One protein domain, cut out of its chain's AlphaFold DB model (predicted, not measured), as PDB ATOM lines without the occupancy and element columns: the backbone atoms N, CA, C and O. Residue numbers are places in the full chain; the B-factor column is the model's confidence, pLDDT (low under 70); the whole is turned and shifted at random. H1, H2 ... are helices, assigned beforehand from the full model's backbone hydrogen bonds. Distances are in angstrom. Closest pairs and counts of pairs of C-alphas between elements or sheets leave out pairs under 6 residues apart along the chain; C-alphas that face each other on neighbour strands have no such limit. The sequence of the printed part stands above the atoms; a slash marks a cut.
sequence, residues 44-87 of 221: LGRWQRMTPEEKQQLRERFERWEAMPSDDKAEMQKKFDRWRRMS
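This is residues 44 to 87 of the 221 residues of the protein "DUF3106 domain-containing protein" of Deltaproteobacteria bacterium (UniProt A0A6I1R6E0). Two long helices, H2 and H3, meet near their ends as an open V with an empty middle, and short H1 makes another corner at the far end of H2. The printed part has 44 residues with three named helices in the order H1, H2, H3 and no named strand; its class is all helix. It is flat, spanning 31 by 30 by 13 A, and only just loose, close to extended, with a radius of gyration of the C-alphas of 13.6 A.

H1 is residues 44 to 49, from C-alpha 44 at (-76.757, 18.873, 7.835). H2 is residues 52 to 66, 20.9 A long. H3 is residues 70 to 85, 22.6 A long, ending at C-alpha 85 at (-62.718, 22.538, -12.316).

H1 and H2 are close but not clearly touching; their closest C-alphas, of Trp 47 and Lys 55, are 7.6 A apart. They run opposite ways at a steep tilt of 48 degrees. H2 and H3 are also close but not clearly touching, the closest C-alphas being those of Trp 65 and Lys 73, 7.5 A apart. They run opposite ways at a steep tilt of 62 degrees. H1 and H3 are apart. In H1, H2 and H3 every O i to N i+4 pair is within hydrogen-bond range.

The farthest C-alphas, of Arg 49 and Asp 71, are 34.0 A apart. The printed part has no cut, both links are tight, and no printed residue is under pLDDT 70.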
ATOM      1  N   LEU A  44     -75.685  19.204   6.895       85.94
ATOM      2  CA  LEU A  44     -76.757  18.873   7.835       85.94
ATOM      3  C   LEU A  44     -77.334  20.129   8.498       85.94
ATOM      4  O   LEU A  44     -78.552  20.289   8.549       85.94
ATOM      5  N   GLY A  45     -76.484  21.067   8.921       90.12
ATOM      6  CA  GLY A  45     -76.927  22.345   9.481       90.12
ATOM      7  C   GLY A  45     -77.671  23.228   8.470       90.12
ATOM      8  O   GLY A  45     -78.588  23.963   8.837       90.12
ATOM      9  N   ARG A  46     -77.321  23.173   7.177       87.19
ATOM     10  CA  ARG A  46     -78.110  23.815   6.107       87.19
ATOM     11  C   ARG A  46     -79.452  23.111   5.912       87.19
ATOM     12  O   ARG A  46     -80.469  23.789   5.853       87.19
ATOM     13  N   TRP A  47     -79.467  21.779   5.874       86.25
ATOM     14  CA  TRP A  47     -80.690  20.984   5.728       86.25
ATOM     15  C   TRP A  47     -81.682  21.213   6.871       86.25
ATOM     16  O   TRP A  47     -82.870  21.400   6.631       86.25
ATOM     17  N   GLN A  48     -81.211  21.240   8.118       91.44
ATOM     18  CA  GLN A  48     -82.070  21.480   9.279       91.44
ATOM     19  C   GLN A  48     -82.758  22.848   9.207       91.44
ATOM     20  O   GLN A  48     -83.944  22.932   9.515       91.44
ATOM     21  N   ARG A  49     -82.048  23.876   8.720       93.44
ATOM     22  CA  ARG A  49     -82.549  25.252   8.569       93.44
ATOM     23  C   ARG A  49     -83.456  25.480   7.354       93.44
ATOM     24  O   ARG A  49     -84.053  26.546   7.271       93.44
ATOM     25  N   MET A  50     -83.557  24.523   6.429       93.31
ATOM     26  CA  MET A  50     -84.431  24.651   5.258       93.31
ATOM     27  C   MET A  50     -85.907  24.534   5.632       93.31
ATOM     28  O   MET A  50     -86.284  23.685   6.455       93.31
ATOM     29  N   THR A  51     -86.746  25.327   4.964       95.62
ATOM     30  CA  THR A  51     -88.202  25.251   5.127       95.62
ATOM     31  C   THR A  51     -88.747  23.920   4.586       95.62
ATOM     32  O   THR A  51     -88.086  23.243   3.783       95.62
ATOM     33  N   PRO A  52     -89.952  23.490   5.006       94.44
ATOM     34  CA  PRO A  52     -90.601  22.308   4.441       94.44
ATOM     35  C   PRO A  52     -90.714  22.357   2.908       94.44
ATOM     36  O   PRO A  52     -90.483  21.342   2.248       94.44
ATOM     37  N   GLU A  53     -90.987  23.534   2.341       93.44
ATOM     38  CA  GLU A  53     -91.091  23.773   0.898       93.44
ATOM     39  C   GLU A  53     -89.739  23.611   0.198       93.44
ATOM     40  O   GLU A  53     -89.658  22.979  -0.853       93.44
ATOM     41  N   GLU A  54     -88.653  24.130   0.775       90.81
ATOM     42  CA  GLU A  54     -87.301  23.954   0.228       90.81
ATOM     43  C   GLU A  54     -86.877  22.481   0.235       90.81
ATOM     44  O   GLU A  54     -86.358  21.968  -0.762       90.81
ATOM     45  N   LYS A  55     -87.162  21.769   1.335       90.94
ATOM     46  CA  LYS A  55     -86.930  20.321   1.439       90.94
ATOM     47  C   LYS A  55     -87.751  19.552   0.405       90.94
ATOM     48  O   LYS A  55     -87.232  18.615  -0.200       90.94
ATOM     49  N   GLN A  56     -89.000  19.957   0.168       92.62
ATOM     50  CA  GLN A  56     -89.857  19.356  -0.856       92.62
ATOM     51  C   GLN A  56     -89.299  19.583  -2.264       92.62
ATOM     52  O   GLN A  56     -89.155  18.629  -3.024       92.62
ATOM     53  N   GLN A  57     -88.875  20.807  -2.590       90.62
ATOM     54  CA  GLN A  57     -88.244  21.095  -3.880       90.62
ATOM     55  C   GLN A  57     -86.962  20.285  -4.102       90.62
ATOM     56  O   GLN A  57     -86.667  19.903  -5.237       90.62
ATOM     57  N   LEU A  58     -86.169  20.046  -3.052       89.81
ATOM     58  CA  LEU A  58     -84.982  19.195  -3.138       89.81
ATOM     59  C   LEU A  58     -85.346  17.733  -3.398       89.81
ATOM     60  O   LEU A  58     -84.726  17.124  -4.270       89.81
ATOM     61  N   ARG A  59     -86.375  17.200  -2.727       91.50
ATOM     62  CA  ARG A  59     -86.893  15.848  -2.997       91.50
ATOM     63  C   ARG A  59     -87.344  15.695  -4.448       91.50
ATOM     64  O   ARG A  59     -86.835  14.827  -5.143       91.50
ATOM     65  N   GLU A  60     -88.163  16.610  -4.960       93.62
ATOM     66  CA  GLU A  60     -88.629  16.574  -6.360       93.62
ATOM     67  C   GLU A  60     -87.487  16.682  -7.387       93.62
ATOM     68  O   GLU A  60     -87.567  16.205  -8.522       93.62
ATOM     69  N   ARG A  61     -86.403  17.386  -7.046       90.00
ATOM     70  CA  ARG A  61     -85.201  17.436  -7.894       90.00
ATOM     71  C   ARG A  61     -84.451  16.115  -7.857       90.00
ATOM     72  O   ARG A  61     -84.002  15.677  -8.912       90.00
ATOM     73  N   PHE A  62     -84.330  15.512  -6.679       90.19
ATOM     74  CA  PHE A  62     -83.685  14.219  -6.501       90.19
ATOM     75  C   PHE A  62     -84.453  13.106  -7.219       90.19
ATOM     76  O   PHE A  62     -83.853  12.360  -7.978       90.19
ATOM     77  N   GLU A  63     -85.779  13.059  -7.104       93.19
ATOM     78  CA  GLU A  63     -86.614  12.090  -7.825       93.19
ATOM     79  C   GLU A  63     -86.473  12.225  -9.345       93.19
ATOM     80  O   GLU A  63     -86.306  11.233 -10.050       93.19
ATOM     81  N   ARG A  64     -86.459  13.459  -9.871       91.94
ATOM     82  CA  ARG A  64     -86.198  13.698 -11.303       91.94
ATOM     83  C   ARG A  64     -84.800  13.279 -11.735       91.94
ATOM     84  O   ARG A  64     -84.628  12.862 -12.875       91.94
ATOM     85  N   TRP A  65     -83.810  13.449 -10.863       89.31
ATOM     86  CA  TRP A  65     -82.463  12.956 -11.111       89.31
ATOM     87  C   TRP A  65     -82.458  11.432 -11.143       89.31
ATOM     88  O   TRP A  65     -81.963  10.861 -12.105       89.31
ATOM     89  N   GLU A  66     -83.063  10.768 -10.160       91.44
ATOM     90  CA  GLU A  66     -83.125   9.308 -10.098       91.44
ATOM     91  C   GLU A  66     -83.850   8.700 -11.301       91.44
ATOM     92  O   GLU A  66     -83.350   7.738 -11.885       91.44
ATOM     93  N   ALA A  67     -84.943   9.319 -11.747       93.81
ATOM     94  CA  ALA A  67     -85.711   8.900 -12.918       93.81
ATOM     95  C   ALA A  67     -85.021   9.180 -14.273       93.81
ATOM     96  O   ALA A  67     -85.545   8.803 -15.321       93.81
ATOM     97  N   MET A  68     -83.873   9.862 -14.285       93.00
ATOM     98  CA  MET A  68     -83.149  10.202 -15.509       93.00
ATOM     99  C   MET A  68     -82.433   8.971 -16.105       93.00
ATOM    100  O   MET A  68     -81.838   8.192 -15.352       93.00
ATOM    101  N   PRO A  69     -82.410   8.800 -17.444       95.81
ATOM    102  CA  PRO A  69     -81.609   7.768 -18.101       95.81
ATOM    103  C   PRO A  69     -80.120   7.855 -17.737       95.81
ATOM    104  O   PRO A  69     -79.587   8.938 -17.487       95.81
ATOM    105  N   SER A  70     -79.417   6.719 -17.755       92.31
ATOM    106  CA  SER A  70     -77.988   6.645 -17.407       92.31
ATOM    107  C   SER A  70     -77.110   7.581 -18.242       92.31
ATOM    108  O   SER A  70     -76.183   8.195 -17.712       92.31
ATOM    109  N   ASP A  71     -77.419   7.733 -19.532       92.50
ATOM    110  CA  ASP A  71     -76.637   8.559 -20.457       92.50
ATOM    111  C   ASP A  71     -76.767  10.052 -20.137       92.50
ATOM    112  O   ASP A  71     -75.775  10.787 -20.131       92.50
ATOM    113  N   ASP A  72     -77.976  10.487 -19.785       90.19
ATOM    114  CA  ASP A  72     -78.254  11.857 -19.365       90.19
ATOM    115  C   ASP A  72     -77.594  12.156 -18.007       90.19
ATOM    116  O   ASP A  72     -76.961  13.208 -17.841       90.19
ATOM    117  N   LYS A  73     -77.643  11.199 -17.063       89.81
ATOM    118  CA  LYS A  73     -76.904  11.282 -15.789       89.81
ATOM    119  C   LYS A  73     -75.401  11.445 -16.042       89.81
ATOM    120  O   LYS A  73     -74.764  12.328 -15.461       89.81
ATOM    121  N   ALA A  74     -74.828  10.660 -16.957       92.69
ATOM    122  CA  ALA A  74     -73.413  10.747 -17.314       92.69
ATOM    123  C   ALA A  74     -73.051  12.092 -17.975       92.69
ATOM    124  O   ALA A  74     -71.988  12.661 -17.701       92.69
ATOM    125  N   GLU A  75     -73.915  12.641 -18.832       89.81
ATOM    126  CA  GLU A  75     -73.700  13.963 -19.428       89.81
ATOM    127  C   GLU A  75     -73.750  15.077 -18.369       89.81
ATOM    128  O   GLU A  75     -72.899  15.977 -18.362       89.81
ATOM    129  N   MET A  76     -74.714  15.014 -17.448       88.56
ATOM    130  CA  MET A  76     -74.801  15.939 -16.320       88.56
ATOM    131  C   MET A  76     -73.572  15.850 -15.415       88.56
ATOM    132  O   MET A  76     -73.013  16.894 -15.078       88.56
ATOM    133  N   GLN A  77     -73.087  14.644 -15.108       89.56
ATOM    134  CA  GLN A  77     -71.864  14.459 -14.326       89.56
ATOM    135  C   GLN A  77     -70.658  15.122 -15.010       89.56
ATOM    136  O   GLN A  77     -69.924  15.886 -14.385       89.56
ATOM    137  N   LYS A  78     -70.497  14.950 -16.329       92.62
ATOM    138  CA  LYS A  78     -69.431  15.623 -17.098       92.62
ATOM    139  C   LYS A  78     -69.538  17.151 -17.037       92.62
ATOM    140  O   LYS A  78     -68.520  17.846 -16.932       92.62
ATOM    141  N   LYS A  79     -70.754  17.700 -17.130       90.31
ATOM    142  CA  LYS A  79     -71.006  19.150 -16.987       90.31
ATOM    143  C   LYS A  79     -70.657  19.621 -15.577       90.31
ATOM    144  O   LYS A  79     -70.036  20.677 -15.425       90.31
ATOM    145  N   PHE A  80     -71.013  18.829 -14.574       89.25
ATOM    146  CA  PHE A  80     -70.741  19.108 -13.178       89.25
ATOM    147  C   PHE A  80     -69.239  19.123 -12.870       89.25
ATOM    148  O   PHE A  80     -68.725  20.098 -12.315       89.25
ATOM    149  N   ASP A  81     -68.503  18.117 -13.329       91.94
ATOM    150  CA  ASP A  81     -67.056  18.052 -13.144       91.94
ATOM    151  C   ASP A  81     -66.341  19.209 -13.849       91.94
ATOM    152  O   ASP A  81     -65.394  19.790 -13.315       91.94
ATOM    153  N   ARG A  82     -66.816  19.598 -15.042       91.19
ATOM    154  CA  ARG A  82     -66.314  20.788 -15.738       91.19
ATOM    155  C   ARG A  82     -66.526  22.044 -14.900       91.19
ATOM    156  O   ARG A  82     -65.595  22.828 -14.764       91.19
ATOM    157  N   TRP A  83     -67.717  22.229 -14.332       88.50
ATOM    158  CA  TRP A  83     -68.012  23.361 -13.452       88.50
ATOM    159  C   TRP A  83     -67.112  23.379 -12.215       88.50
ATOM    160  O   TRP A  83     -66.566  24.424 -11.869       88.50
ATOM    161  N   ARG A  84     -66.906  22.229 -11.559       90.12
ATOM    162  CA  ARG A  84     -66.029  22.133 -10.383       90.12
ATOM    163  C   ARG A  84     -64.609  22.598 -10.687       90.12
ATOM    164  O   ARG A  84     -64.069  23.368  -9.893       90.12
ATOM    165  N   ARG A  85     -64.068  22.192 -11.841       93.44
ATOM    166  CA  ARG A  85     -62.718  22.538 -12.316       93.44
ATOM    167  C   ARG A  85     -62.570  23.983 -12.809       93.44
ATOM    168  O   ARG A  85     -61.445  24.416 -13.012       93.44
ATOM    169  N   MET A  86     -63.662  24.733 -12.991       91.25
ATOM    170  CA  MET A  86     -63.574  26.153 -13.352       91.25
ATOM    171  C   MET A  86     -62.947  26.978 -12.222       91.25
ATOM    172  O   MET A  86     -63.302  26.827 -11.044       91.25
ATOM    173  N   SER A  87     -62.082  27.912 -12.605       95.81
ATOM    174  CA  SER A  87     -61.539  28.951 -11.727       95.81
ATOM    175  C   SER A  87     -62.646  29.873 -11.176       95.81
ATOM    176  O   SER A  87     -63.741  29.954 -11.753       95.81
TER     177      SER A  87